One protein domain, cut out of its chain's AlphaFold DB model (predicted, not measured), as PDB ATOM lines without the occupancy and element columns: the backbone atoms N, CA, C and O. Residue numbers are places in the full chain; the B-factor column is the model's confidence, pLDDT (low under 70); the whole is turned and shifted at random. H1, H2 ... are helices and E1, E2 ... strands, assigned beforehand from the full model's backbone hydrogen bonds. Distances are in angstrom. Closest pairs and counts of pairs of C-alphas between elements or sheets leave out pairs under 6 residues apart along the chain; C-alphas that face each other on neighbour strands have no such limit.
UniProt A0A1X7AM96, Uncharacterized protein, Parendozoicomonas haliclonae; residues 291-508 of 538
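Overview. This is residues 291 to 508 of the 538 residues of an uncharacterized protein of Parendozoicomonas haliclonae (UniProt A0A1X7AM96). Two strongly twisted antiparallel sheets, E4-E3-E8-E9 and E1-E2-E5, stand partly face to face as a loose sandwich. Helix H1 lies at one end of the longest axis and the turn of the E1-E2 hairpin at the other; a small head of E6, E7, H3 and H4 lies past E4. The 218 printed residues run E1 E2 H1 E3 E4 H2 E5 E6 H3 H4 E7 E8 H5 E9, five named helices and nine named strands, mixed in class, with under half of the residues in named elements. The whole is compact, with a radius of gyration of the C-alphas of 19.2 A and spans of 60 by 53 by 35 A.

Along the chain. In the largest sheet, E4 is residues 368 to 373, E3 is 348 to 357 and 29.7 A long, E8 is 443 to 453 and 32.6 A long, and E9 is 495 to 500, ending at C-alpha 500 (114.015, 92.615, 83.152). In the second, E1 is 304 to 310, beginning at C-alpha 304 (104.091, 87.655, 80.671), E2 is 316 to 329 and 34.0 A long, and E5 is 393 to 398. E6 is 412 to 414 and E7 is 433 to 435. H1 is 332 to 342 and 15.2 A long, H2 387 to 390, H3 417 to 424, H4 429 to 432 and H5 461 to 464.

Arrangement. E3 and E8 are antiparallel at 160 degrees, with N 350 and O 451 2.9 A apart. E8 and E9 have N 446 and O 497 at 2.8 A; E3 and E4, a hairpin, have N 353 and O 370 at 2.9 A. H1 only grazes this sheet, with residues 332 to 336. E2 and E9 are near each other; the closest C-alphas of E4 and E5, Ile 372 and Leu 397, are 7.4 A apart. The hairpin E1 and E2 has N 307 and O 321 at 2.9 A, and E2 and E5 have N 327 and O 395 at 3.1 A. E6 and E7 have N 413 and O 434 at 2.9 A. H3 and H4 only just touch, with 3 pairs of C-alphas within 8 A, closest at Tyr 420 and Leu 432, 6.6 A. H2 and H5 are on neither of these two larger sheets. Every O i to N i+4 pair is within hydrogen-bond range in H1, and 3 of 4 in H3; H2, H4 and H5 are too short for one.

Size, cuts and confidence. The C-alphas farthest apart, Asn 313 and Gly 343, are 60.1 A apart. The printed part has no cut. The links E4 to H2, E5 to E6 and H5 to E9 are long, the last with 30 residues. Mean pLDDT of the printed part is 78.0; 46 residues are under 70, among them 374 to 391 and 470 to 484.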
ATOM      1  N   ALA A 291     102.827  83.771  67.776       89.62
ATOM      2  CA  ALA A 291     103.112  85.196  67.871       89.62
ATOM      3  C   ALA A 291     102.794  85.746  69.267       89.62
ATOM      4  O   ALA A 291     102.222  85.068  70.129       89.62
ATOM      5  N   LEU A 292     103.188  87.002  69.485       91.44
ATOM      6  CA  LEU A 292     102.823  87.740  70.689       91.44
ATOM      7  C   LEU A 292     101.303  87.936  70.745       91.44
ATOM      8  O   LEU A 292     100.696  88.207  69.711       91.44
ATOM      9  N   PRO A 293     100.693  87.829  71.935       88.88
ATOM     10  CA  PRO A 293      99.252  87.883  72.062       88.88
ATOM     11  C   PRO A 293      98.728  89.304  71.836       88.88
ATOM     12  O   PRO A 293      99.222  90.269  72.425       88.88
ATOM     13  N   VAL A 294      97.689  89.416  71.022       84.81
ATOM     14  CA  VAL A 294      96.906  90.638  70.806       84.81
ATOM     15  C   VAL A 294      95.457  90.425  71.231       84.81
ATOM     16  O   VAL A 294      94.950  89.305  71.244       84.81
ATOM     17  N   ASP A 295      94.797  91.485  71.665       78.38
ATOM     18  CA  ASP A 295      93.418  91.435  72.116       78.38
ATOM     19  C   ASP A 295      92.431  91.511  70.945       78.38
ATOM     20  O   ASP A 295      92.802  91.497  69.772       78.38
ATOM     21  N   HIS A 296      91.144  91.580  71.273       71.69
ATOM     22  CA  HIS A 296      90.068  91.687  70.294       71.69
ATOM     23  C   HIS A 296      90.188  92.869  69.316       71.69
ATOM     24  O   HIS A 296      89.708  92.741  68.190       71.69
ATOM     25  N   ASN A 297      90.822  93.973  69.717       75.19
ATOM     26  CA  ASN A 297      90.995  95.193  68.927       75.19
ATOM     27  C   ASN A 297      92.371  95.257  68.241       75.19
ATOM     28  O   ASN A 297      92.732  96.304  67.704       75.19
ATOM     29  N   GLY A 298      93.162  94.178  68.304       76.25
ATOM     30  CA  GLY A 298      94.553  94.166  67.848       76.25
ATOM     31  C   GLY A 298      95.524  94.848  68.824       76.25
ATOM     32  O   GLY A 298      96.706  95.024  68.512       76.25
ATOM     33  N   GLU A 299      95.078  95.233  70.027       84.81
ATOM     34  CA  GLU A 299      95.948  95.833  71.035       84.81
ATOM     35  C   GLU A 299      96.844  94.772  71.676       84.81
ATOM     36  O   GLU A 299      96.424  93.666  72.007       84.81
ATOM     37  N   LYS A 300      98.121  95.097  71.885       87.19
ATOM     38  CA  LYS A 300      99.088  94.147  72.449       87.19
ATOM     39  C   LYS A 300      98.722  93.778  73.887       87.19
ATOM     40  O   LYS A 300      98.718  94.632  74.772       87.19
ATOM     41  N   ILE A 301      98.532  92.486  74.142       89.12
ATOM     42  CA  ILE A 301      98.406  91.935  75.494       89.12
ATOM     43  C   ILE A 301      99.812  91.672  76.035       89.12
ATOM     44  O   ILE A 301     100.721  91.277  75.304       89.12
ATOM     45  N   SER A 302     100.014  91.867  77.341       91.38
ATOM     46  CA  SER A 302     101.287  91.498  77.961       91.38
ATOM     47  C   SER A 302     101.542  89.990  77.800       91.38
ATOM     48  O   SER A 302     100.723  89.189  78.267       91.38
ATOM     49  N   PRO A 303     102.673  89.581  77.190       93.62
ATOM     50  CA  PRO A 303     102.995  88.170  77.009       93.62
ATOM     51  C   PRO A 303     103.367  87.483  78.326       93.62
ATOM     52  O   PRO A 303     103.418  86.264  78.377       93.62
ATOM     53  N   LEU A 304     103.630  88.222  79.406       94.38
ATOM     54  CA  LEU A 304     104.091  87.655  80.671       94.38
ATOM     55  C   LEU A 304     103.091  87.943  81.785       94.38
ATOM     56  O   LEU A 304     102.800  89.099  82.096       94.38
ATOM     57  N   VAL A 305     102.614  86.884  82.433       92.44
ATOM     58  CA  VAL A 305     101.894  86.987  83.703       92.44
ATOM     59  C   VAL A 305     102.912  86.861  84.821       92.44
ATOM     60  O   VAL A 305     103.656  85.883  84.896       92.44
ATOM     61  N   TRP A 306     102.951  87.864  85.686       91.50
ATOM     62  CA  TRP A 306     103.920  87.953  86.767       91.50
ATOM     63  C   TRP A 306     103.332  87.425  88.065       91.50
ATOM     64  O   TRP A 306     102.154  87.631  88.351       91.50
ATOM     65  N   SER A 307     104.172  86.769  88.861       88.44
ATOM     66  CA  SER A 307     103.839  86.417  90.236       88.44
ATOM     67  C   SER A 307     104.471  87.390  91.215       88.44
ATOM     68  O   SER A 307     105.516  88.000  90.945       88.44
ATOM     69  N   GLY A 308     103.843  87.491  92.382       84.75
ATOM     70  CA  GLY A 308     104.348  88.273  93.488       84.75
ATOM     71  C   GLY A 308     105.363  87.531  94.367       84.75
ATOM     72  O   GLY A 308     105.551  86.310  94.325       84.75
ATOM     73  N   ALA A 309     106.085  88.297  95.165       82.75
ATOM     74  CA  ALA A 309     107.201  87.848  95.983       82.75
ATOM     75  C   ALA A 309     107.373  88.705  97.208       82.75
ATOM     76  O   ALA A 309     107.061  89.884  97.160       82.75
ATOM     77  N   ARG A 310     108.044  88.170  98.224       79.56
ATOM     78  CA  ARG A 310     108.718  89.026  99.194       79.56
ATOM     79  C   ARG A 310     110.141  89.331  98.731       79.56
ATOM     80  O   ARG A 310     110.812  88.435  98.222       79.56
ATOM     81  N   ASP A 311     110.557  90.584  98.859       79.31
ATOM     82  CA  ASP A 311     111.929  91.024  98.613       79.31
ATOM     83  C   ASP A 311     112.855  90.705  99.804       79.31
ATOM     84  O   ASP A 311     112.431  90.132 100.812       79.31
ATOM     85  N   ILE A 312     114.130  91.099  99.700       75.75
ATOM     86  CA  ILE A 312     115.134  90.922 100.766       75.75
ATOM     87  C   ILE A 312     114.764  91.627 102.084       75.75
ATOM     88  O   ILE A 312     115.261  91.250 103.142       75.75
ATOM     89  N   ASN A 313     113.876  92.624 102.031       81.81
ATOM     90  CA  ASN A 313     113.375  93.383 103.176       81.81
ATOM     91  C   ASN A 313     112.007  92.871 103.658       81.81
ATOM     92  O   ASN A 313     111.364  93.518 104.484       81.81
ATOM     93  N   ASN A 314     111.558  91.710 103.166       81.12
ATOM     94  CA  ASN A 314     110.277  91.082 103.487       81.12
ATOM     95  C   ASN A 314     109.032  91.866 103.004       81.12
ATOM     96  O   ASN A 314     107.912  91.552 103.427       81.12
ATOM     97  N   HIS A 315     109.193  92.843 102.105       84.69
ATOM     98  CA  HIS A 315     108.087  93.569 101.477       84.69
ATOM     99  C   HIS A 315     107.562  92.825 100.253       84.69
ATOM    100  O   HIS A 315     108.330  92.268  99.471       84.69
ATOM    101  N   TRP A 316     106.241  92.825 100.077       82.12
ATOM    102  CA  TRP A 316     105.609  92.196  98.923       82.12
ATOM    103  C   TRP A 316     105.794  93.036  97.650       82.12
ATOM    104  O   TRP A 316     105.643  94.253  97.674       82.12
ATOM    105  N   GLN A 317     106.114  92.371  96.544       82.75
ATOM    106  CA  GLN A 317     106.348  92.931  95.218       82.75
ATOM    107  C   GLN A 317     105.532  92.135  94.203       82.75
ATOM    108  O   GLN A 317     105.770  90.940  94.050       82.75
ATOM    109  N   ASP A 318     104.610  92.783  93.487       78.00
ATOM    110  CA  ASP A 318     103.657  92.115  92.581       78.00
ATOM    111  C   ASP A 318     104.270  91.637  91.250       78.00
ATOM    112  O   ASP A 318     103.676  90.818  90.552       78.00
ATOM    113  N   ARG A 319     105.466  92.121  90.884       84.88
ATOM    114  CA  ARG A 319     106.152  91.791  89.619       84.88
ATOM    115  C   ARG A 319     107.543  91.229  89.853       84.88
ATOM    116  O   ARG A 319     108.546  91.872  89.567       84.88
ATOM    117  N   SER A 320     107.594  90.029  90.413       82.50
ATOM    118  CA  SER A 320     108.862  89.413  90.791       82.50
ATOM    119  C   SER A 320     109.509  88.621  89.664       82.50
ATOM    120  O   SER A 320     110.598  88.954  89.205       82.50
ATOM    121  N   PHE A 321     108.814  87.593  89.191       87.75
ATOM    122  CA  PHE A 321     109.214  86.773  88.063       87.75
ATOM    123  C   PHE A 321     107.977  86.333  87.264       87.75
ATOM    124  O   PHE A 321     106.882  86.239  87.837       87.75
ATOM    125  N   PRO A 322     108.125  86.067  85.957       92.19
ATOM    126  CA  PRO A 322     107.042  85.532  85.139       92.19
ATOM    127  C   PRO A 322     106.650  84.109  85.563       92.19
ATOM    128  O   PRO A 322     107.503  83.248  85.704       92.19
ATOM    129  N   VAL A 323     105.363  83.828  85.741       90.75
ATOM    130  CA  VAL A 323     104.856  82.465  86.017       90.75
ATOM    131  C   VAL A 323     104.157  81.836  84.828       90.75
ATOM    132  O   VAL A 323     104.093  80.612  84.742       90.75
ATOM    133  N   THR A 324     103.684  82.655  83.894       91.38
ATOM    134  CA  THR A 324     103.002  82.193  82.687       91.38
ATOM    135  C   THR A 324     103.449  83.031  81.501       91.38
ATOM    136  O   THR A 324     103.513  84.259  81.593       91.38
ATOM    137  N   LEU A 325     103.723  82.365  80.385       93.12
ATOM    138  CA  LEU A 325     103.943  82.971  79.079       93.12
ATOM    139  C   LEU A 325     102.670  82.811  78.236       93.12
ATOM    140  O   LEU A 325     102.187  81.703  78.029       93.12
ATOM    141  N   ARG A 326     102.128  83.926  77.760       92.12
ATOM    142  CA  ARG A 326     100.975  84.000  76.864       92.12
ATOM    143  C   ARG A 326     101.452  84.166  75.433       92.12
ATOM    144  O   ARG A 326     102.204  85.095  75.150       92.12
ATOM    145  N   VAL A 327     100.983  83.300  74.545       90.81
ATOM    146  CA  VAL A 327     101.282  83.353  73.107       90.81
ATOM    147  C   VAL A 327     100.054  82.973  72.292       90.81
ATOM    148  O   VAL A 327      99.195  82.236  72.772       90.81
ATOM    149  N   GLN A 328      99.961  83.486  71.070       87.75
ATOM    150  CA  GLN A 328      98.887  83.154  70.136       87.75
ATOM    151  C   GLN A 328      99.374  82.182  69.076       87.75
ATOM    152  O   GLN A 328     100.418  82.403  68.475       87.75
ATOM    153  N   ASP A 329      98.613  81.115  68.863       85.50
ATOM    154  CA  ASP A 329      98.888  80.078  67.873       85.50
ATOM    155  C   ASP A 329      97.959  80.225  66.669       85.50
ATOM    156  O   ASP A 329      96.737  80.150  66.817       85.50
ATOM    157  N   TYR A 330      98.555  80.389  65.489       75.94
ATOM    158  CA  TYR A 330      97.859  80.486  64.202       75.94
ATOM    159  C   TYR A 330      98.006  79.213  63.349       75.94
ATOM    160  O   TYR A 330      97.474  79.130  62.242       75.94
ATOM    161  N   ALA A 331      98.763  78.221  63.827       76.81
ATOM    162  CA  ALA A 331      99.165  77.067  63.036       76.81
ATOM    163  C   ALA A 331      98.393  75.788  63.375       76.81
ATOM    164  O   ALA A 331      98.162  74.993  62.467       76.81
ATOM    165  N   ALA A 332      97.953  75.560  64.619       79.25
ATOM    166  CA  ALA A 332      97.351  74.271  64.994       79.25
ATOM    167  C   ALA A 332      96.135  73.850  64.150       79.25
ATOM    168  O   ALA A 332      96.045  72.688  63.747       79.25
ATOM    169  N   SER A 333      95.185  74.751  63.874       76.94
ATOM    170  CA  SER A 333      94.035  74.436  63.003       76.94
ATOM    171  C   SER A 333      94.503  74.078  61.597       76.94
ATOM    172  O   SER A 333      94.077  73.084  61.015       76.94
ATOM    173  N   SER A 334      95.458  74.853  61.103       79.88
ATOM    174  CA  SER A 334      95.995  74.740  59.761       79.88
ATOM    175  C   SER A 334      96.739  73.430  59.524       79.88
ATOM    176  O   SER A 334      96.609  72.800  58.477       79.88
ATOM    177  N   LEU A 335      97.488  72.985  60.527       84.31
ATOM    178  CA  LEU A 335      98.221  71.724  60.505       84.31
ATOM    179  C   LEU A 335      97.293  70.514  60.604       84.31
ATOM    180  O   LEU A 335      97.551  69.501  59.961       84.31
ATOM    181  N   ASN A 336      96.207  70.620  61.374       83.19
ATOM    182  CA  ASN A 336      95.191  69.572  61.448       83.19
ATOM    183  C   ASN A 336      94.509  69.349  60.095       83.19
ATOM    184  O   ASN A 336      94.318  68.207  59.680       83.19
ATOM    185  N   ASP A 337      94.162  70.430  59.399       80.00
ATOM    186  CA  ASP A 337      93.580  70.343  58.062       80.00
ATOM    187  C   ASP A 337      94.574  69.782  57.048       80.00
ATOM    188  O   ASP A 337      94.217  68.904  56.268       80.00
ATOM    189  N   PHE A 338      95.827  70.241  57.097       85.44
ATOM    190  CA  PHE A 338      96.885  69.698  56.254       85.44
ATOM    191  C   PHE A 338      97.065  68.190  56.473       85.44
ATOM    192  O   PHE A 338      97.096  67.450  55.497       85.44
ATOM    193  N   ALA A 339      97.120  67.730  57.731       86.25
ATOM    194  CA  ALA A 339      97.217  66.307  58.062       86.25
ATOM    195  C   ALA A 339      96.076  65.487  57.451       86.25
ATOM    196  O   ALA A 339      96.308  64.420  56.887       86.25
ATOM    197  N   ARG A 340      94.838  65.991  57.535       82.81
ATOM    198  CA  ARG A 340      93.671  65.326  56.938       82.81
ATOM    199  C   ARG A 340      93.804  65.199  55.426       82.81
ATOM    200  O   ARG A 340      93.492  64.141  54.887       82.81
ATOM    201  N   ASP A 341      94.279  66.251  54.769       79.62
ATOM    202  CA  ASP A 341      94.441  66.289  53.315       79.62
ATOM    203  C   ASP A 341      95.618  65.416  52.839       79.62
ATOM    204  O   ASP A 341      95.555  64.831  51.760       79.62
ATOM    205  N   SER A 342      96.688  65.308  53.636       79.88
ATOM    206  CA  SER A 342      97.878  64.505  53.321       79.88
ATOM    207  C   SER A 342      97.774  63.036  53.747       79.88
ATOM    208  O   SER A 342      98.621  62.231  53.359       79.88
ATOM    209  N   GLY A 343      96.754  62.669  54.530       80.25
ATOM    210  CA  GLY A 343      96.643  61.344  55.144       80.25
ATOM    211  C   GLY A 343      97.601  61.123  56.323       80.25
ATOM    212  O   GLY A 343      97.790  59.980  56.744       80.25
ATOM    213  N   ASP A 344      98.199  62.191  56.857       84.06
ATOM    214  CA  ASP A 344      99.006  62.156  58.077       84.06
ATOM    215  C   ASP A 344      98.122  62.202  59.340       84.06
ATOM    216  O   ASP A 344      96.947  62.575  59.314       84.06
ATOM    217  N   LEU A 345      98.708  61.866  60.493       83.88
ATOM    218  CA  LEU A 345      98.061  62.008  61.797       83.88
ATOM    219  C   LEU A 345      98.781  63.081  62.613       83.88
ATOM    220  O   LEU A 345      99.777  62.795  63.276       83.88
ATOM    221  N   PHE A 346      98.244  64.299  62.631       85.25
ATOM    222  CA  PHE A 346      98.708  65.325  63.560       85.25
ATOM    223  C   PHE A 346      98.440  64.878  65.004       85.25
ATOM    224  O   PHE A 346      97.288  64.695  65.399       85.25
ATOM    225  N   LYS A 347      99.506  64.652  65.783       85.31
ATOM    226  CA  LYS A 347      99.402  64.134  67.154       85.31
ATOM    227  C   LYS A 347      99.217  65.269  68.152       85.31
ATOM    228  O   LYS A 347      98.224  65.294  68.871       85.31
ATOM    229  N   ASN A 348     100.208  66.155  68.235       86.31
ATOM    230  CA  ASN A 348     100.233  67.257  69.188       86.31
ATOM    231  C   ASN A 348     101.346  68.265  68.875       86.31
ATOM    232  O   ASN A 348     102.335  67.948  68.204       86.31
ATOM    233  N   ILE A 349     101.225  69.456  69.460       88.75
ATOM    234  CA  ILE A 349     102.313  70.438  69.521       88.75
ATOM    235  C   ILE A 349     103.106  70.260  70.819       88.75
ATOM    236  O   ILE A 349     102.546  70.113  71.912       88.75
ATOM    237  N   GLU A 350     104.428  70.279  70.705       90.31
ATOM    238  CA  GLU A 350     105.347  70.382  71.829       90.31
ATOM    239  C   GLU A 350     106.130  71.692  71.743       90.31
ATOM    240  O   GLU A 350     106.741  72.012  70.726       90.31
ATOM    241  N   VAL A 351     106.108  72.458  72.827       91.44
ATOM    242  CA  VAL A 351     106.737  73.771  72.925       91.44
ATOM    243  C   VAL A 351     107.962  73.664  73.817       91.44
ATOM    244  O   VAL A 351     107.875  73.173  74.942       91.44
ATOM    245  N   ARG A 352     109.105  74.141  73.331       92.88
ATOM    246  CA  ARG A 352     110.328  74.299  74.118       92.88
ATOM    247  C   ARG A 352     110.501  75.769  74.463       92.88
ATOM    248  O   ARG A 352     110.541  76.607  73.566       92.88
ATOM    249  N   ILE A 353     110.619  76.058  75.755       93.62
ATOM    250  CA  ILE A 353     110.878  77.402  76.275       93.62
ATOM    251  C   ILE A 353     112.267  77.402  76.899       93.62
ATOM    252  O   ILE A 353     112.511  76.681  77.865       93.62
ATOM    253  N   GLU A 354     113.160  78.214  76.348       93.06
ATOM    254  CA  GLU A 354     114.547  78.368  76.783       93.06
ATOM    255  C   GLU A 354     114.744  79.754  77.405       93.06
ATOM    256  O   GLU A 354     114.329  80.767  76.844       93.06
ATOM    257  N   LEU A 355     115.363  79.804  78.584       92.50
ATOM    258  CA  LEU A 355     115.663  81.043  79.299       92.50
ATOM    259  C   LEU A 355     117.136  81.406  79.120       92.50
ATOM    260  O   LEU A 355     118.011  80.663  79.558       92.50
ATOM    261  N   TYR A 356     117.405  82.585  78.574       91.00
ATOM    262  CA  TYR A 356     118.746  83.138  78.417       91.00
ATOM    263  C   TYR A 356     118.953  84.325  79.359       91.00
ATOM    264  O   TYR A 356     118.100  85.207  79.450       91.00
ATOM    265  N   ASP A 357     120.093  84.348  80.050       86.75
ATOM    266  CA  ASP A 357     120.630  85.540  80.718       86.75
ATOM    267  C   ASP A 357     121.364  86.360  79.648       86.75
ATOM    268  O   ASP A 357     122.189  85.802  78.921       86.75
ATOM    269  N   ASN A 358     121.093  87.663  79.542       73.12
ATOM    270  CA  ASN A 358     121.750  88.545  78.570       73.12
ATOM    271  C   ASN A 358     123.215  88.876  78.955       73.12
ATOM    272  O   ASN A 358     123.733  89.951  78.654       73.12
ATOM    273  N   SER A 359     123.881  87.969  79.676       64.62
ATOM    274  CA  SER A 359     125.260  88.120  80.126       64.62
ATOM    275  C   SER A 359     126.220  88.214  78.936       64.62
ATOM    276  O   SER A 359     126.070  87.512  77.940       64.62
ATOM    277  N   THR A 360     127.259  89.035  79.072       54.00
ATOM    278  CA  THR A 360     128.267  89.367  78.045       54.00
ATOM    279  C   THR A 360     129.156  88.205  77.576       54.00
ATOM    280  O   THR A 360     130.140  88.436  76.874       54.00
ATOM    281  N   PHE A 361     128.883  86.960  77.974       50.41
ATOM    282  CA  PHE A 361     129.666  85.820  77.506       50.41
ATOM    283  C   PHE A 361     129.281  85.488  76.058       50.41
ATOM    284  O   PHE A 361     128.103  85.360  75.742       50.41
ATOM    285  N   ALA A 362     130.278  85.349  75.177       50.44
ATOM    286  CA  ALA A 362     130.123  85.337  73.714       50.44
ATOM    287  C   ALA A 362     129.247  84.204  73.129       50.44
ATOM    288  O   ALA A 362     129.001  84.183  71.926       50.44
ATOM    289  N   TRP A 363     128.774  83.274  73.961       55.53
ATOM    290  CA  TRP A 363     127.917  82.164  73.566       55.53
ATOM    291  C   TRP A 363     126.688  82.136  74.478       55.53
ATOM    292  O   TRP A 363     126.837  81.816  75.663       55.53
ATOM    293  N   PRO A 364     125.484  82.471  73.977       64.38
ATOM    294  CA  PRO A 364     124.268  82.407  74.772       64.38
ATOM    295  C   PRO A 364     123.930  80.937  75.028       64.38
ATOM    296  O   PRO A 364     123.389  80.240  74.174       64.38
ATOM    297  N   TRP A 365     124.278  80.447  76.211       70.88
ATOM    298  CA  TRP A 365     123.815  79.159  76.702       70.88
ATOM    299  C   TRP A 365     122.475  79.380  77.397       70.88
ATOM    300  O   TRP A 365     122.326  80.298  78.208       70.88
ATOM    301  N   ALA A 366     121.478  78.566  77.050       78.31
ATOM    302  CA  ALA A 366     120.218  78.580  77.776       78.31
ATOM    303  C   ALA A 366     120.514  78.171  79.222       78.31
ATOM    304  O   ALA A 366     121.098  77.114  79.466       78.31
ATOM    305  N   ARG A 367     120.124  79.016  80.175       81.12
ATOM    306  CA  ARG A 367     120.263  78.741  81.605       81.12
ATOM    307  C   ARG A 367     119.438  77.519  81.980       81.12
ATOM    308  O   ARG A 367     119.943  76.625  82.641       81.12
ATOM    309  N   ASN A 368     118.184  77.501  81.530       84.44
ATOM    310  CA  ASN A 368     117.232  76.415  81.728       84.44
ATOM    311  C   ASN A 368     116.336  76.285  80.491       84.44
ATOM    312  O   ASN A 368     116.120  77.260  79.766       84.44
ATOM    313  N   ALA A 369     115.789  75.089  80.286       87.81
ATOM    314  CA  ALA A 369     114.828  74.800  79.231       87.81
ATOM    315  C   ALA A 369     113.708  73.910  79.775       87.81
ATOM    316  O   ALA A 369     113.990  72.941  80.481       87.81
ATOM    317  N   ILE A 370     112.460  74.207  79.419       89.19
ATOM    318  CA  ILE A 370     111.302  73.357  79.727       89.19
ATOM    319  C   ILE A 370     110.584  72.947  78.449       89.19
ATOM    320  O   ILE A 370     110.656  73.631  77.427       89.19
ATOM    321  N   TYR A 371     109.874  71.826  78.528       87.75
ATOM    322  CA  TYR A 371     109.125  71.250  77.419       87.75
ATOM    323  C   TYR A 371     107.669  71.092  77.838       87.75
ATOM    324  O   TYR A 371     107.366  70.359  78.780       87.75
ATOM    325  N   ILE A 372     106.773  71.779  77.140       87.00
ATOM    326  CA  ILE A 372     105.340  71.785  77.416       87.00
ATOM    327  C   ILE A 372     104.642  71.093  76.251       87.00
ATOM    328  O   ILE A 372     104.756  71.512  75.102       87.00
ATOM    329  N   LYS A 373     103.918  70.015  76.549       82.50
ATOM    330  CA  LYS A 373     103.056  69.335  75.577       82.50
ATOM    331  C   LYS A 373     101.657  69.942  75.628       82.50
ATOM    332  O   LYS A 373     101.238  70.439  76.671       82.50
ATOM    333  N   GLU A 374     100.954  69.890  74.501       67.12
ATOM    334  CA  GLU A 374      99.557  70.312  74.369       67.12
ATOM    335  C   GLU A 374      98.683  69.833  75.551       67.12
ATOM    336  O   GLU A 374      98.705  68.659  75.920       67.12
ATOM    337  N   GLY A 375      97.986  70.786  76.187       52.28
ATOM    338  CA  GLY A 375      97.333  70.634  77.500       52.28
ATOM    339  C   GLY A 375      97.306  71.914  78.359       52.28
ATOM    340  O   GLY A 375      96.670  71.932  79.411       52.28
ATOM    341  N   ALA A 376      97.969  72.991  77.920       51.34
ATOM    342  CA  ALA A 376      97.855  74.325  78.517       51.34
ATOM    343  C   ALA A 376      96.400  74.827  78.473       51.34
ATOM    344  O   ALA A 376      95.680  74.543  77.514       51.34
ATOM    345  N   ALA A 377      95.964  75.566  79.499       49.34
ATOM    346  CA  ALA A 377      94.609  76.108  79.569       49.34
ATOM    347  C   ALA A 377      94.334  76.997  78.341       49.34
ATOM    348  O   ALA A 377      94.863  78.100  78.225       49.34
ATOM    349  N   GLN A 378      93.532  76.488  77.403       53.25
ATOM    350  CA  GLN A 378      93.061  77.244  76.248       53.25
ATOM    351  C   GLN A 378      91.900  78.113  76.735       53.25
ATOM    352  O   GLN A 378      90.802  77.607  76.970       53.25
ATOM    353  N   SER A 379      92.123  79.412  76.933       50.94
ATOM    354  CA  SER A 379      91.000  80.321  77.145       50.94
ATOM    355  C   SER A 379      90.331  80.568  75.794       50.94
ATOM    356  O   SER A 379      90.922  81.193  74.912       50.94
ATOM    357  N   PHE A 380      89.101  80.079  75.617       44.09
ATOM    358  CA  PHE A 380      88.251  80.537  74.524       44.09
ATOM    359  C   PHE A 380      87.942  82.014  74.751       44.09
ATOM    360  O   PHE A 380      87.325  82.351  75.756       44.09
ATOM    361  N   ASN A 381      88.408  82.868  73.843       44.22
ATOM    362  CA  ASN A 381      87.652  83.991  73.289       44.22
ATOM    363  C   ASN A 381      88.560  84.815  72.379       44.22
ATOM    364  O   ASN A 381      89.472  85.480  72.860       44.22
ATOM    365  N   ALA A 382      88.236  84.847  71.088       38.56
ATOM    366  CA  ALA A 382      88.451  86.037  70.278       38.56
ATOM    367  C   ALA A 382      87.487  86.034  69.084       38.56
ATOM    368  O   ALA A 382      87.838  85.653  67.976       38.56
ATOM    369  N   LEU A 383      86.260  86.509  69.303       45.38
ATOM    370  CA  LEU A 383      85.488  87.165  68.241       45.38
ATOM    371  C   LEU A 383      86.123  88.556  68.015       45.38
ATOM    372  O   LEU A 383      85.569  89.564  68.436       45.38
ATOM    373  N   SER A 384      87.350  88.594  67.486       47.25
ATOM    374  CA  SER A 384      88.045  89.824  67.062       47.25
ATOM    375  C   SER A 384      87.577  90.213  65.663       47.25
ATOM    376  O   SER A 384      87.216  89.322  64.912       47.25
ATOM    377  N   ASP A 385      87.595  91.483  65.260       50.47
ATOM    378  CA  ASP A 385      87.343  91.853  63.856       50.47
ATOM    379  C   ASP A 385      88.570  91.651  62.945       50.47
ATOM    380  O   ASP A 385      88.429  91.618  61.721       50.47
ATOM    381  N   GLU A 386      89.764  91.437  63.515       51.56
ATOM    382  CA  GLU A 386      90.962  91.075  62.751       51.56
ATOM    383  C   GLU A 386      90.977  89.573  62.423       51.56
ATOM    384  O   GLU A 386      90.982  88.697  63.295       51.56
ATOM    385  N   GLN A 387      91.009  89.274  61.122       53.88
ATOM    386  CA  GLN A 387      90.809  87.930  60.567       53.88
ATOM    387  C   GLN A 387      91.851  86.904  61.029       53.88
ATOM    388  O   GLN A 387      91.513  85.743  61.255       53.88
ATOM    389  N   SER A 388      93.108  87.319  61.222       54.22
ATOM    390  CA  SER A 388      94.159  86.435  61.740       54.22
ATOM    391  C   SER A 388      93.870  85.990  63.179       54.22
ATOM    392  O   SER A 388      94.179  84.857  63.543       54.22
ATOM    393  N   ILE A 389      93.235  86.841  63.994       53.97
ATOM    394  CA  ILE A 389      93.007  86.610  65.426       53.97
ATOM    395  C   ILE A 389      91.809  85.679  65.667       53.97
ATOM    396  O   ILE A 389      91.859  84.870  66.598       53.97
ATOM    397  N   ARG A 390      90.768  85.717  64.817       59.22
ATOM    398  CA  ARG A 390      89.490  84.991  65.011       59.22
ATOM    399  C   ARG A 390      89.607  83.482  65.235       59.22
ATOM    400  O   ARG A 390      88.812  82.913  65.979       59.22
ATOM    401  N   ARG A 391      90.584  82.821  64.604       62.94
ATOM    402  CA  ARG A 391      90.848  81.375  64.781       62.94
ATOM    403  C   ARG A 391      92.162  81.085  65.508       62.94
ATOM    404  O   ARG A 391      92.531  79.921  65.662       62.94
ATOM    405  N   SER A 392      92.842  82.126  65.991       70.44
ATOM    406  CA  SER A 392      94.024  81.960  66.828       70.44
ATOM    407  C   SER A 392      93.628  81.425  68.203       70.44
ATOM    408  O   SER A 392      92.585  81.776  68.760       70.44
ATOM    409  N   LYS A 393      94.460  80.554  68.768       78.69
ATOM    410  CA  LYS A 393      94.286  80.091  70.149       78.69
ATOM    411  C   LYS A 393      95.247  80.845  71.048       78.69
ATOM    412  O   LYS A 393      96.439  80.885  70.758       78.69
ATOM    413  N   LEU A 394      94.751  81.399  72.154       84.38
ATOM    414  CA  LEU A 394      95.621  81.909  73.212       84.38
ATOM    415  C   LEU A 394      96.098  80.735  74.071       84.38
ATOM    416  O   LEU A 394      95.293  80.021  74.670       84.38
ATOM    417  N   TRP A 395      97.411  80.547  74.126       87.25
ATOM    418  CA  TRP A 395      98.067  79.551  74.961       87.25
ATOM    419  C   TRP A 395      98.644  80.224  76.200       87.25
ATOM    420  O   TRP A 395      99.443  81.153  76.096       87.25
ATOM    421  N   GLU A 396      98.267  79.717  77.372       89.31
ATOM    422  CA  GLU A 396      98.859  80.096  78.653       89.31
ATOM    423  C   GLU A 396      99.854  79.022  79.110       89.31
ATOM    424  O   GLU A 396      99.499  78.008  79.712       89.31
ATOM    425  N   LEU A 397     101.127  79.233  78.790       90.50
ATOM    426  CA  LEU A 397     102.219  78.306  79.061       90.50
ATOM    427  C   LEU A 397     102.768  78.544  80.471       90.50
ATOM    428  O   LEU A 397     103.454  79.537  80.718       90.50
ATOM    429  N   ALA A 398     102.468  77.643  81.406       90.69
ATOM    430  CA  ALA A 398     102.982  77.726  82.771       90.69
ATOM    431  C   ALA A 398     104.508  77.526  82.792       90.69
ATOM    432  O   ALA A 398     105.014  76.484  82.383       90.69
ATOM    433  N   LEU A 399     105.235  78.519  83.304       89.88
ATOM    434  CA  LEU A 399     106.690  78.483  83.495       89.88
ATOM    435  C   LEU A 399     107.075  77.823  84.827       89.88
ATOM    436  O   LEU A 399     108.200  77.354  84.994       89.88
ATOM    437  N   THR A 400     106.133  77.785  85.772       85.62
ATOM    438  CA  THR A 400     106.271  77.160  87.094       85.62
ATOM    439  C   THR A 400     105.068  76.253  87.391       85.62
ATOM    440  O   THR A 400     104.231  76.598  88.232       85.62
ATOM    441  N   PRO A 401     104.899  75.128  86.673       75.19
ATOM    442  CA  PRO A 401     103.825  74.179  86.959       75.19
ATOM    443  C   PRO A 401     104.002  73.535  88.348       75.19
ATOM    444  O   PRO A 401     105.099  73.531  88.911       75.19
ATOM    445  N   ASN A 402     102.909  73.009  88.915       65.88
ATOM    446  CA  ASN A 402     102.883  72.410  90.258       65.88
ATOM    447  C   ASN A 402     103.983  71.346  90.472       65.88
ATOM    448  O   ASN A 402     104.362  70.618  89.557       65.88
ATOM    449  N   SER A 403     104.430  71.227  91.728       58.09
ATOM    450  CA  SER A 403     105.700  70.644  92.205       58.09
ATOM    451  C   SER A 403     106.048  69.196  91.836       58.09
ATOM    452  O   SER A 403     107.103  68.729  92.247       58.09
ATOM    453  N   ASN A 404     105.203  68.455  91.119       66.81
ATOM    454  CA  ASN A 404     105.420  67.021  90.891       66.81
ATOM    455  C   ASN A 404     106.376  66.719  89.720       66.81
ATOM    456  O   ASN A 404     106.782  65.572  89.554       66.81
ATOM    457  N   HIS A 405     106.723  67.732  88.915       72.19
ATOM    458  CA  HIS A 405     107.576  67.606  87.730       72.19
ATOM    459  C   HIS A 405     108.661  68.696  87.719       72.19
ATOM    460  O   HIS A 405     108.489  69.726  87.060       72.19
ATOM    461  N   PRO A 406     109.776  68.513  88.453       70.44
ATOM    462  CA  PRO A 406     110.859  69.498  88.529       70.44
ATOM    463  C   PRO A 406     111.421  69.884  87.157       70.44
ATOM    464  O   PRO A 406     111.805  71.031  86.951       70.44
ATOM    465  N   GLU A 407     111.428  68.949  86.206       72.00
ATOM    466  CA  GLU A 407     111.872  69.143  84.825       72.00
ATOM    467  C   GLU A 407     110.986  70.090  83.999       72.00
ATOM    468  O   GLU A 407     111.388  70.522  82.921       72.00
ATOM    469  N   GLN A 408     109.785  70.413  84.482       81.62
ATOM    470  CA  GLN A 408     108.869  71.356  83.837       81.62
ATOM    471  C   GLN A 408     108.951  72.761  84.452       81.62
ATOM    472  O   GLN A 408     108.249  73.665  84.004       81.62
ATOM    473  N   HIS A 409     109.797  72.966  85.464       87.12
ATOM    474  CA  HIS A 409     109.925  74.232  86.173       87.12
ATOM    475  C   HIS A 409     111.105  75.054  85.639       87.12
ATOM    476  O   HIS A 409     112.265  74.727  85.878       87.12
ATOM    477  N   LEU A 410     110.828  76.173  84.961       89.25
ATOM    478  CA  LEU A 410     111.846  76.956  84.246       89.25
ATOM    479  C   LEU A 410     112.930  77.535  85.162       89.25
ATOM    480  O   LEU A 410     114.075  77.715  84.754       89.25
ATOM    481  N   TYR A 411     112.581  77.835  86.409       87.19
ATOM    482  CA  TYR A 411     113.518  78.382  87.394       87.19
ATOM    483  C   TYR A 411     114.142  77.304  88.279       87.19
ATOM    484  O   TYR A 411     114.595  77.606  89.377       87.19
ATOM    485  N   ARG A 412     114.125  76.041  87.842       82.88
ATOM    486  CA  ARG A 412     114.778  74.935  88.537       82.88
ATOM    487  C   ARG A 412     115.856  74.353  87.633       82.88
ATOM    488  O   ARG A 412     115.602  74.060  86.470       82.88
ATOM    489  N   SER A 413     117.052  74.193  88.174       78.44
ATOM    490  CA  SER A 413     118.188  73.625  87.456       78.44
ATOM    491  C   SER A 413     118.499  72.242  88.012       78.44
ATOM    492  O   SER A 413     118.418  72.002  89.219       78.44
ATOM    493  N   THR A 414     118.845  71.306  87.135       75.06
ATOM    494  CA  THR A 414     119.359  69.995  87.538       75.06
ATOM    495  C   THR A 414     120.856  70.085  87.818       75.06
ATOM    496  O   THR A 414     121.562  70.954  87.301       75.06
ATOM    497  N   ILE A 415     121.366  69.191  88.666       74.75
ATOM    498  CA  ILE A 415     122.818  69.024  88.801       74.75
ATOM    499  C   ILE A 415     123.427  68.591  87.452       74.75
ATOM    500  O   ILE A 415     122.716  68.009  86.627       74.75
ATOM    501  N   PRO A 416     124.730  68.835  87.207       72.44
ATOM    502  CA  PRO A 416     125.371  68.477  85.945       72.44
ATOM    503  C   PRO A 416     125.101  67.027  85.526       72.44
ATOM    504  O   PRO A 416     125.116  66.121  86.361       72.44
ATOM    505  N   TRP A 417     124.880  66.800  84.227       68.19
ATOM    506  CA  TRP A 417     124.390  65.521  83.692       68.19
ATOM    507  C   TRP A 417     125.237  64.305  84.115       68.19
ATOM    508  O   TRP A 417     124.686  63.243  84.409       68.19
ATOM    509  N   PHE A 418     126.561  64.472  84.212       71.38
ATOM    510  CA  PHE A 418     127.497  63.413  84.598       71.38
ATOM    511  C   PHE A 418     127.341  62.967  86.061       71.38
ATOM    512  O   PHE A 418     127.703  61.843  86.396       71.38
ATOM    513  N   LEU A 419     126.767  63.816  86.922       74.12
ATOM    514  CA  LEU A 419     126.332  63.452  88.274       74.12
ATOM    515  C   LEU A 419     124.859  63.043  88.290       74.12
ATOM    516  O   LEU A 419     124.496  62.111  89.005       74.12
ATOM    517  N   TYR A 420     124.021  63.713  87.492       73.31
ATOM    518  CA  TYR A 420     122.579  63.488  87.448       73.31
ATOM    519  C   TYR A 420     122.232  62.038  87.107       73.31
ATOM    520  O   TYR A 420     121.510  61.403  87.870       73.31
ATOM    521  N   TYR A 421     122.751  61.485  86.005       74.31
ATOM    522  CA  TYR A 421     122.343  60.149  85.552       74.31
ATOM    523  C   TYR A 421     122.751  59.018  86.513       74.31
ATOM    524  O   TYR A 421     121.882  58.210  86.847       74.31
ATOM    525  N   PRO A 422     123.994  58.961  87.038       77.00
ATOM    526  CA  PRO A 422     124.348  57.984  88.069       77.00
ATOM    527  C   PRO A 422     123.546  58.174  89.362       77.00
ATOM    528  O   PRO A 422     123.080  57.200  89.951       77.00
ATOM    529  N   ALA A 423     123.340  59.422  89.797       71.56
ATOM    530  CA  ALA A 423     122.594  59.710  91.018       71.56
ATOM    531  C   ALA A 423     121.098  59.390  90.879       71.56
ATOM    532  O   ALA A 423     120.465  59.004  91.860       71.56
ATOM    533  N   ARG A 424     120.524  59.481  89.674       76.25
ATOM    534  CA  ARG A 424     119.101  59.207  89.418       76.25
ATOM    535  C   ARG A 424     118.697  57.764  89.730       76.25
ATOM    536  O   ARG A 424     117.522  57.521  89.993       76.25
ATOM    537  N   VAL A 425     119.660  56.837  89.753       79.12
ATOM    538  CA  VAL A 425     119.466  55.446  90.200       79.12
ATOM    539  C   VAL A 425     119.096  55.378  91.686       79.12
ATOM    540  O   VAL A 425     118.329  54.510  92.090       79.12
ATOM    541  N   PHE A 426     119.612  56.306  92.495       80.06
ATOM    542  CA  PHE A 426     119.477  56.296  93.954       80.06
ATOM    543  C   PHE A 426     118.566  57.400  94.494       80.06
ATOM    544  O   PHE A 426     118.022  57.266  95.587       80.06
ATOM    545  N   PHE A 427     118.388  58.486  93.741       76.06
ATOM    546  CA  PHE A 427     117.680  59.677  94.191       76.06
ATOM    547  C   PHE A 427     116.526  60.058  93.247       76.06
ATOM    548  O   PHE A 427     116.640  59.918  92.020       76.06
ATOM    549  N   PRO A 428     115.402  60.569  93.789       76.81
ATOM    550  CA  PRO A 428     114.333  61.152  92.982       76.81
ATOM    551  C   PRO A 428     114.825  62.408  92.240       76.81
ATOM    552  O   PRO A 428     115.750  63.077  92.697       76.81
ATOM    553  N   ALA A 429     114.195  62.757  91.109       72.50
ATOM    554  CA  ALA A 429     114.582  63.922  90.296       72.50
ATOM    555  C   ALA A 429     114.546  65.236  91.097       72.50
ATOM    556  O   ALA A 429     115.412  66.098  90.929       72.50
ATOM    557  N   ASP A 430     113.594  65.357  92.024       75.12
ATOM    558  CA  ASP A 430     113.486  66.510  92.917       75.12
ATOM    559  C   ASP A 430     114.704  66.680  93.828       75.12
ATOM    560  O   ASP A 430     115.140  67.799  94.070       75.12
ATOM    561  N   ALA A 431     115.305  65.587  94.302       77.75
ATOM    562  CA  ALA A 431     116.495  65.659  95.149       77.75
ATOM    563  C   ALA A 431     117.766  66.035  94.363       77.75
ATOM    564  O   ALA A 431     118.774  66.401  94.960       77.75
ATOM    565  N   LEU A 432     117.722  65.941  93.030       75.56
ATOM    566  CA  LEU A 432     118.839  66.219  92.120       75.56
ATOM    567  C   LEU A 432     118.657  67.532  91.347       75.56
ATOM    568  O   LEU A 432     119.304  67.759  90.321       75.56
ATOM    569  N   SER A 433     117.757  68.386  91.819       76.75
ATOM    570  CA  SER A 433     117.459  69.675  91.216       76.75
ATOM    571  C   SER A 433     117.265  70.735  92.293       76.75
ATOM    572  O   SER A 433     116.774  70.450  93.384       76.75
ATOM    573  N   TYR A 434     117.651  71.968  91.987       76.69
ATOM    574  CA  TYR A 434     117.617  73.100  92.907       76.69
ATOM    575  C   TYR A 434     116.934  74.297  92.246       76.69
ATOM    576  O   TYR A 434     116.986  74.458  91.026       76.69
ATOM    577  N   GLU A 435     116.266  75.126  93.045       77.31
ATOM    578  CA  GLU A 435     115.674  76.373  92.563       77.31
ATOM    579  C   GLU A 435     116.788  77.373  92.236       77.31
ATOM    580  O   GLU A 435     117.556  77.802  93.099       77.31
ATOM    581  N   ASP A 436     116.874  77.741  90.963       77.31
ATOM    582  CA  ASP A 436     117.831  78.694  90.423       77.31
ATOM    583  C   ASP A 436     117.088  79.916  89.872       77.31
ATOM    584  O   ASP A 436     117.016  80.177  88.668       77.31
ATOM    585  N   HIS A 437     116.471  80.661  90.792       82.62
ATOM    586  CA  HIS A 437     115.693  81.849  90.461       82.62
ATOM    587  C   HIS A 437     116.520  82.944  89.765       82.62
ATOM    588  O   HIS A 437     117.755  82.969  89.755       82.62
ATOM    589  N   LEU A 438     115.805  83.873  89.137       85.38
ATOM    590  CA  LEU A 438     116.373  84.991  88.394       85.38
ATOM    591  C   LEU A 438     117.190  85.922  89.302       85.38
ATOM    592  O   LEU A 438     116.848  86.125  90.465       85.38
ATOM    593  N   LYS A 439     118.280  86.471  88.763       85.94
ATOM    594  CA  LYS A 439     119.099  87.481  89.437       85.94
ATOM    595  C   LYS A 439     118.344  88.817  89.440       85.94
ATOM    596  O   LYS A 439     117.615  89.077  88.480       85.94
ATOM    597  N   PRO A 440     118.532  89.669  90.457       86.19
ATOM    598  CA  PRO A 440     117.973  91.017  90.455       86.19
ATOM    599  C   PRO A 440     118.557  91.883  89.328       86.19
ATOM    600  O   PRO A 440     119.706  91.676  88.926       86.19
ATOM    601  N   GLY A 441     117.775  92.840  88.820       86.69
ATOM    602  CA  GLY A 441     118.231  93.868  87.870       86.69
ATOM    603  C   GLY A 441     118.823  93.333  86.564       86.69
ATOM    604  O   GLY A 441     119.675  93.974  85.953       86.69
ATOM    605  N   THR A 442     118.446  92.118  86.164       87.31
ATOM    606  CA  THR A 442     119.056  91.409  85.035       87.31
ATOM    607  C   THR A 442     118.040  91.255  83.912       87.31
ATOM    608  O   THR A 442     116.884  90.890  84.146       87.31
ATOM    609  N   SER A 443     118.466  91.537  82.680       91.25
ATOM    610  CA  SER A 443     117.655  91.316  81.487       91.25
ATOM    611  C   SER A 443     117.755  89.863  81.033       91.25
ATOM    612  O   SER A 443     118.841  89.292  80.922       91.25
ATOM    613  N   TYR A 444     116.600  89.280  80.753       91.81
ATOM    614  CA  TYR A 444     116.427  87.904  80.328       91.81
ATOM    615  C   TYR A 444     115.668  87.848  79.010       91.81
ATOM    616  O   TYR A 444     114.839  88.711  78.717       91.81
ATOM    617  N   ARG A 445     115.909  86.779  78.251       94.38
ATOM    618  CA  ARG A 445     115.165  86.449  77.035       94.38
ATOM    619  C   ARG A 445     114.576  85.050  77.153       94.38
ATOM    620  O   ARG A 445     115.304  84.097  77.422       94.38
ATOM    621  N   LEU A 446     113.267  84.934  76.957       94.81
ATOM    622  CA  LEU A 446     112.573  83.663  76.767       94.81
ATOM    623  C   LEU A 446     112.480  83.397  75.278       94.81
ATOM    624  O   LEU A 446     111.837  84.168  74.574       94.81
ATOM    625  N   SER A 447     113.084  82.315  74.815       95.25
ATOM    626  CA  SER A 447     112.978  81.878  73.427       95.25
ATOM    627  C   SER A 447     112.070  80.666  73.348       95.25
ATOM    628  O   SER A 447     112.297  79.651  74.008       95.25
ATOM    629  N   LEU A 448     111.022  80.783  72.543       94.94
ATOM    630  CA  LEU A 448     110.039  79.735  72.328       94.94
ATOM    631  C   LEU A 448     110.252  79.097  70.958       94.94
ATOM    632  O   LEU A 448     110.193  79.786  69.943       94.94
ATOM    633  N   SER A 449     110.456  77.783  70.924       94.38
ATOM    634  CA  SER A 449     110.514  76.982  69.694       94.38
ATOM    635  C   SER A 449     109.489  75.855  69.725       94.38
ATOM    636  O   SER A 449     109.031  75.432  70.788       94.38
ATOM    637  N   VAL A 450     109.118  75.370  68.543       92.56
ATOM    638  CA  VAL A 450     107.969  74.477  68.365       92.56
ATOM    639  C   VAL A 450     108.389  73.192  67.687       92.56
ATOM    640  O   VAL A 450     109.171  73.222  66.743       92.56
ATOM    641  N   TYR A 451     107.829  72.078  68.139       91.75
ATOM    642  CA  TYR A 451     107.893  70.789  67.475       91.75
ATOM    643  C   TYR A 451     106.472  70.272  67.212       91.75
ATOM    644  O   TYR A 451     105.679  70.083  68.135       91.75
ATOM    645  N   GLN A 452     106.143  70.072  65.939       90.56
ATOM    646  CA  GLN A 452     104.833  69.628  65.460       90.56
ATOM    647  C   GLN A 452     104.889  68.125  65.171       90.56
ATOM    648  O   GLN A 452     105.466  67.699  64.171       90.56
ATOM    649  N   LYS A 453     104.318  67.311  66.064       88.44
ATOM    650  CA  LYS A 453     104.439  65.848  66.005       88.44
ATOM    651  C   LYS A 453     103.395  65.207  65.097       88.44
ATOM    652  O   LYS A 453     102.214  65.548  65.156       88.44
ATOM    653  N   GLY A 454     103.816  64.178  64.360       85.75
ATOM    654  CA  GLY A 454     102.933  63.300  63.589       85.75
ATOM    655  C   GLY A 454     102.754  63.682  62.119       85.75
ATOM    656  O   GLY A 454     102.060  62.981  61.391       85.75
ATOM    657  N   LEU A 455     103.413  64.747  61.661       87.44
ATOM    658  CA  LEU A 455     103.413  65.156  60.259       87.44
ATOM    659  C   LEU A 455     104.668  64.635  59.563       87.44
ATOM    660  O   LEU A 455     105.781  64.980  59.958       87.44
ATOM    661  N   SER A 456     104.495  63.844  58.503       86.94
ATOM    662  CA  SER A 456     105.603  63.212  57.767       86.94
ATOM    663  C   SER A 456     106.544  64.207  57.075       86.94
ATOM    664  O   SER A 456     107.679  63.859  56.744       86.94
ATOM    665  N   ILE A 457     106.095  65.454  56.893       88.44
ATOM    666  CA  ILE A 457     106.870  66.573  56.339       88.44
ATOM    667  C   ILE A 457     107.884  67.178  57.323       88.44
ATOM    668  O   ILE A 457     108.721  67.982  56.907       88.44
ATOM    669  N   TYR A 458     107.827  66.820  58.610       90.88
ATOM    670  CA  TYR A 458     108.777  67.297  59.613       90.88
ATOM    671  C   TYR A 458     109.726  66.198  60.077       90.88
ATOM    672  O   TYR A 458     109.365  65.026  60.139       90.88
ATOM    673  N   PHE A 459     110.956  66.578  60.425       88.06
ATOM    674  CA  PHE A 459     111.921  65.651  61.006       88.06
ATOM    675  C   PHE A 459     111.425  65.143  62.361       88.06
ATOM    676  O   PHE A 459     111.259  65.910  63.308       88.06
ATOM    677  N   GLN A 460     111.219  63.831  62.454       84.81
ATOM    678  CA  GLN A 460     110.708  63.175  63.654       84.81
ATOM    679  C   GLN A 460     111.273  61.758  63.816       84.81
ATOM    680  O   GLN A 460     110.568  60.823  64.175       84.81
ATOM    681  N   SER A 461     112.580  61.587  63.601       77.19
ATOM    682  CA  SER A 461     113.202  60.261  63.466       77.19
ATOM    683  C   SER A 461     112.985  59.288  64.634       77.19
ATOM    684  O   SER A 461     113.026  58.082  64.416       77.19
ATOM    685  N   CYS A 462     112.738  59.761  65.861       75.25
ATOM    686  CA  CYS A 462     112.406  58.876  66.991       75.25
ATOM    687  C   CYS A 462     110.910  58.590  67.163       75.25
ATOM    688  O   CYS A 462     110.547  57.695  67.917       75.25
ATOM    689  N   GLU A 463     110.040  59.330  66.477       78.25
ATOM    690  CA  GLU A 463     108.637  58.944  66.312       78.25
ATOM    691  C   GLU A 463     108.498  57.906  65.188       78.25
ATOM    692  O   GLU A 463     107.679  56.998  65.310       78.25
ATOM    693  N   ASP A 464     109.317  58.016  64.133       77.69
ATOM    694  CA  ASP A 464     109.316  57.088  62.993       77.69
ATOM    695  C   ASP A 464     109.953  55.728  63.339       77.69
ATOM    696  O   ASP A 464     109.486  54.687  62.881       77.69
ATOM    697  N   ASP A 465     111.001  55.722  64.172       78.75
ATOM    698  CA  ASP A 465     111.657  54.505  64.670       78.75
ATOM    699  C   ASP A 465     111.853  54.570  66.197       78.75
ATOM    700  O   ASP A 465     112.946  54.874  66.685       78.75
ATOM    701  N   PRO A 466     110.793  54.299  66.983       76.69
ATOM    702  CA  PRO A 466     110.841  54.394  68.443       76.69
ATOM    703  C   PRO A 466     111.724  53.320  69.092       76.69
ATOM    704  O   PRO A 466     112.094  53.450  70.260       76.69
ATOM    705  N   ASN A 467     112.056  52.255  68.355       77.94
ATOM    706  CA  ASN A 467     112.889  51.153  68.833       77.94
ATOM    707  C   ASN A 467     114.380  51.377  68.558       77.94
ATOM    708  O   ASN A 467     115.200  50.566  68.997       77.94
ATOM    709  N   ALA A 468     114.744  52.448  67.845       77.00
ATOM    710  CA  ALA A 468     116.137  52.783  67.627       77.00
ATOM    711  C   ALA A 468     116.839  52.975  68.981       77.00
ATOM    712  O   ALA A 468     116.391  53.716  69.861       77.00
ATOM    713  N   TRP A 469     117.944  52.256  69.168       71.56
ATOM    714  CA  TRP A 469     118.667  52.187  70.439       71.56
ATOM    715  C   TRP A 469     119.185  53.563  70.902       71.56
ATOM    716  O   TRP A 469     119.292  53.828  72.100       71.56
ATOM    717  N   ASP A 470     119.461  54.464  69.958       67.25
ATOM    718  CA  ASP A 470     119.920  55.830  70.194       67.25
ATOM    719  C   ASP A 470     118.788  56.785  70.616       67.25
ATOM    720  O   ASP A 470     119.059  57.779  71.292       67.25
ATOM    721  N   CYS A 471     117.520  56.444  70.350       68.25
ATOM    722  CA  CYS A 471     116.357  57.168  70.875       68.25
ATOM    723  C   CYS A 471     116.157  56.966  72.391       68.25
ATOM    724  O   CYS A 471     115.432  57.732  73.019       68.25
ATOM    725  N   GLN A 472     116.792  55.964  73.012       58.44
ATOM    726  CA  GLN A 472     116.747  55.758  74.470       58.44
ATOM    727  C   GLN A 472     117.952  56.383  75.194       58.44
ATOM    728  O   GLN A 472     117.859  56.736  76.369       58.44
ATOM    729  N   LEU A 473     119.072  56.581  74.488       55.72
ATOM    730  CA  LEU A 473     120.347  57.076  75.028       55.72
ATOM    731  C   LEU A 473     120.573  58.584  74.801       55.72
ATOM    732  O   LEU A 473     121.708  59.063  74.827       55.72
ATOM    733  N   TYR A 474     119.488  59.356  74.674       54.09
ATOM    734  CA  TYR A 474     119.490  60.826  74.564       54.09
ATOM    735  C   TYR A 474     120.321  61.568  75.631       54.09
ATOM    736  O   TYR A 474     120.664  62.736  75.443       54.09
ATOM    737  N   ALA A 475     120.673  60.891  76.726       47.81
ATOM    738  CA  ALA A 475     121.493  61.382  77.828       47.81
ATOM    739  C   ALA A 475     122.881  61.920  77.423       47.81
ATOM    740  O   ALA A 475     123.436  62.750  78.138       47.81
ATOM    741  N   GLY A 476     123.433  61.495  76.280       51.84
ATOM    742  CA  GLY A 476     124.756  61.919  75.797       51.84
ATOM    743  C   GLY A 476     124.792  63.223  74.988       51.84
ATOM    744  O   GLY A 476     125.756  63.443  74.261       51.84
ATOM    745  N   GLY A 477     123.739  64.051  75.016       54.22
ATOM    746  CA  GLY A 477     123.742  65.356  74.335       54.22
ATOM    747  C   GLY A 477     123.868  65.286  72.805       54.22
ATOM    748  O   GLY A 477     124.398  66.205  72.192       54.22
ATOM    749  N   GLY A 478     123.426  64.188  72.184       53.53
ATOM    750  CA  GLY A 478     123.481  64.013  70.727       53.53
ATOM    751  C   GLY A 478     124.842  63.582  70.167       53.53
ATOM    752  O   GLY A 478     124.948  63.402  68.958       53.53
ATOM    753  N   TRP A 479     125.865  63.339  71.001       57.03
ATOM    754  CA  TRP A 479     127.198  62.913  70.534       57.03
ATOM    755  C   TRP A 479     127.197  61.613  69.721       57.03
ATOM    756  O   TRP A 479     127.995  61.465  68.802       57.03
ATOM    757  N   PHE A 480     126.292  60.684  70.035       54.75
ATOM    758  CA  PHE A 480     126.207  59.384  69.361       54.75
ATOM    759  C   PHE A 480     125.137  59.328  68.264       54.75
ATOM    760  O   PHE A 480     125.063  58.336  67.546       54.75
ATOM    761  N   SER A 481     124.322  60.380  68.122       55.84
ATOM    762  CA  SER A 481     123.309  60.481  67.067       55.84
ATOM    763  C   SER A 481     122.926  61.944  66.806       55.84
ATOM    764  O   SER A 481     121.885  62.419  67.274       55.84
ATOM    765  N   PRO A 482     123.767  62.696  66.070       60.97
ATOM    766  CA  PRO A 482     123.502  64.103  65.764       60.97
ATOM    767  C   PRO A 482     122.217  64.289  64.951       60.97
ATOM    768  O   PRO A 482     121.524  65.292  65.097       60.97
ATOM    769  N   THR A 483     121.882  63.307  64.109       60.16
ATOM    770  CA  THR A 483     120.730  63.339  63.197       60.16
ATOM    771  C   THR A 483     119.401  63.056  63.889       60.16
ATOM    772  O   THR A 483     118.371  63.508  63.401       60.16
ATOM    773  N   ARG A 484     119.408  62.353  65.031       65.06
ATOM    774  CA  ARG A 484     118.200  62.084  65.830       65.06
ATOM    775  C   ARG A 484     118.111  62.946  67.081       65.06
ATOM    776  O   ARG A 484     117.261  62.704  67.941       65.06
ATOM    777  N   TYR A 485     118.983  63.945  67.218       70.31
ATOM    778  CA  TYR A 485     118.993  64.820  68.380       70.31
ATOM    779  C   TYR A 485     117.726  65.677  68.420       70.31
ATOM    780  O   TYR A 485     117.383  66.368  67.464       70.31
ATOM    781  N   ARG A 486     117.037  65.647  69.564       68.00
ATOM    782  CA  ARG A 486     115.703  66.230  69.729       68.00
ATOM    783  C   ARG A 486     115.646  67.723  69.400       68.00
ATOM    784  O   ARG A 486     114.618  68.184  68.916       68.00
ATOM    785  N   SER A 487     116.726  68.478  69.624       72.56
ATOM    786  CA  SER A 487     116.750  69.905  69.275       72.56
ATOM    787  C   SER A 487     116.629  70.146  67.768       72.56
ATOM    788  O   SER A 487     116.162  71.206  67.376       72.56
ATOM    789  N   GLY A 488     117.025  69.177  66.936       77.19
ATOM    790  CA  GLY A 488     116.915  69.246  65.481       77.19
ATOM    791  C   GLY A 488     115.486  69.083  64.955       77.19
ATOM    792  O   GLY A 488     115.268  69.294  63.768       77.19
ATOM    793  N   TYR A 489     114.523  68.723  65.812       86.75
ATOM    794  CA  TYR A 489     113.103  68.639  65.450       86.75
ATOM    795  C   TYR A 489     112.359  69.959  65.685       86.75
ATOM    796  O   TYR A 489     111.343  70.227  65.044       86.75
ATOM    797  N   PHE A 490     112.861  70.782  66.611       90.25
ATOM    798  CA  PHE A 490     112.267  72.076  66.923       90.25
ATOM    799  C   PHE A 490     112.541  73.092  65.814       90.25
ATOM    800  O   PHE A 490     113.538  73.008  65.098       90.25
ATOM    801  N   SER A 491     111.652  74.073  65.707       92.12
ATOM    802  CA  SER A 491     111.788  75.199  64.795       92.12
ATOM    803  C   SER A 491     113.098  75.959  65.011       92.12
ATOM    804  O   SER A 491     113.448  76.290  66.145       92.12
ATOM    805  N   ASP A 492     113.776  76.294  63.911       87.94
ATOM    806  CA  ASP A 492     114.976  77.146  63.923       87.94
ATOM    807  C   ASP A 492     114.656  78.563  64.383       87.94
ATOM    808  O   ASP A 492     115.383  79.165  65.173       87.94
ATOM    809  N   LYS A 493     113.513  79.082  63.930       89.38
ATOM    810  CA  LYS A 493     112.999  80.368  64.381       89.38
ATOM    811  C   LYS A 493     112.382  80.236  65.767       89.38
ATOM    812  O   LYS A 493     111.482  79.414  65.992       89.38
ATOM    813  N   THR A 494     112.804  81.112  66.666       93.06
ATOM    814  CA  THR A 494     112.206  81.276  67.986       93.06
ATOM    815  C   THR A 494     111.301  82.505  68.031       93.06
ATOM    816  O   THR A 494     111.508  83.483  67.310       93.06
ATOM    817  N   LEU A 495     110.272  82.450  68.875       94.50
ATOM    818  CA  LEU A 495     109.564  83.635  69.342       94.50
ATOM    819  C   LEU A 495     110.252  84.088  70.629       94.50
ATOM    820  O   LEU A 495     110.195  83.386  71.638       94.50
ATOM    821  N   ASP A 496     110.905  85.243  70.570       95.00
ATOM    822  CA  ASP A 496     111.677  85.775  71.684       95.00
ATOM    823  C   ASP A 496     110.869  86.824  72.463       95.00
ATOM    824  O   ASP A 496     110.307  87.758  71.889       95.00
ATOM    825  N   VAL A 497     110.827  86.677  73.789       95.06
ATOM    826  CA  VAL A 497     110.211  87.626  74.723       95.06
ATOM    827  C   VAL A 497     111.252  88.073  75.736       95.06
ATOM    828  O   VAL A 497     111.748  87.278  76.535       95.06
ATOM    829  N   GLU A 498     111.570  89.360  75.720       94.56
ATOM    830  CA  GLU A 498     112.532  89.959  76.640       94.56
ATOM    831  C   GLU A 498     111.841  90.554  77.866       94.56
ATOM    832  O   GLU A 498     110.744  91.113  77.785       94.56
ATOM    833  N   PHE A 499     112.490  90.446  79.021       93.19
ATOM    834  CA  PHE A 499     112.025  91.059  80.258       93.19
ATOM    835  C   PHE A 499     113.190  91.350  81.203       93.19
ATOM    836  O   PHE A 499     114.254  90.750  81.097       93.19
ATOM    837  N   THR A 500     113.000  92.272  82.144       91.81
ATOM    838  CA  THR A 500     114.015  92.615  83.152       91.81
ATOM    839  C   THR A 500     113.439  92.415  84.544       91.81
ATOM    840  O   THR A 500     112.287  92.772  84.800       91.81
ATOM    841  N   THR A 501     114.217  91.796  85.426       88.06
ATOM    842  CA  THR A 501     113.839  91.602  86.829       88.06
ATOM    843  C   THR A 501     114.054  92.870  87.657       88.06
ATOM    844  O   THR A 501     114.940  93.661  87.339       88.06
ATOM    845  N   PRO A 502     113.292  93.078  88.745       86.81
ATOM    846  CA  PRO A 502     113.534  94.193  89.662       86.81
ATOM    847  C   PRO A 502     114.910  94.111  90.348       86.81
ATOM    848  O   PRO A 502     115.378  93.018  90.666       86.81
ATOM    849  N   ASP A 503     115.528  95.257  90.640       85.44
ATOM    850  CA  ASP A 503     116.889  95.359  91.209       85.44
ATOM    851  C   ASP A 503     117.023  94.823  92.644       85.44
ATOM    852  O   ASP A 503     118.097  94.411  93.074       85.44
ATOM    853  N   HIS A 504     115.935  94.831  93.411       79.50
ATOM    854  CA  HIS A 504     115.917  94.510  94.844       79.50
ATOM    855  C   HIS A 504     115.372  93.114  95.158       79.50
ATOM    856  O   HIS A 504     115.236  92.745  96.327       79.50
ATOM    857  N   LEU A 505     115.026  92.337  94.130       70.50
ATOM    858  CA  LEU A 505     114.329  91.071  94.292       70.50
ATOM    859  C   LEU A 505     115.254  89.879  94.068       70.50
ATOM    860  O   LEU A 505     115.518  89.497  92.930       70.50
ATOM    861  N   ASP A 506     115.697  89.258  95.163       72.44
ATOM    862  CA  ASP A 506     116.512  88.047  95.123       72.44
ATOM    863  C   ASP A 506     115.769  86.861  95.753       72.44
ATOM    864  O   ASP A 506     115.665  86.743  96.973       72.44
ATOM    865  N   LYS A 507     115.216  85.987  94.905       69.50
ATOM    866  CA  LYS A 507     114.518  84.752  95.311       69.50
ATOM    867  C   LYS A 507     115.394  83.505  95.226       69.50
ATOM    868  O   LYS A 507     114.909  82.384  95.339       69.50
ATOM    869  N   ARG A 508     116.685  83.677  94.977       67.12
ATOM    870  CA  ARG A 508     117.623  82.573  94.822       67.12
ATOM    871  C   ARG A 508     117.802  81.852  96.161       67.12
ATOM    872  O   ARG A 508     118.526  82.318  97.033       67.12
TER     873      ARG A 508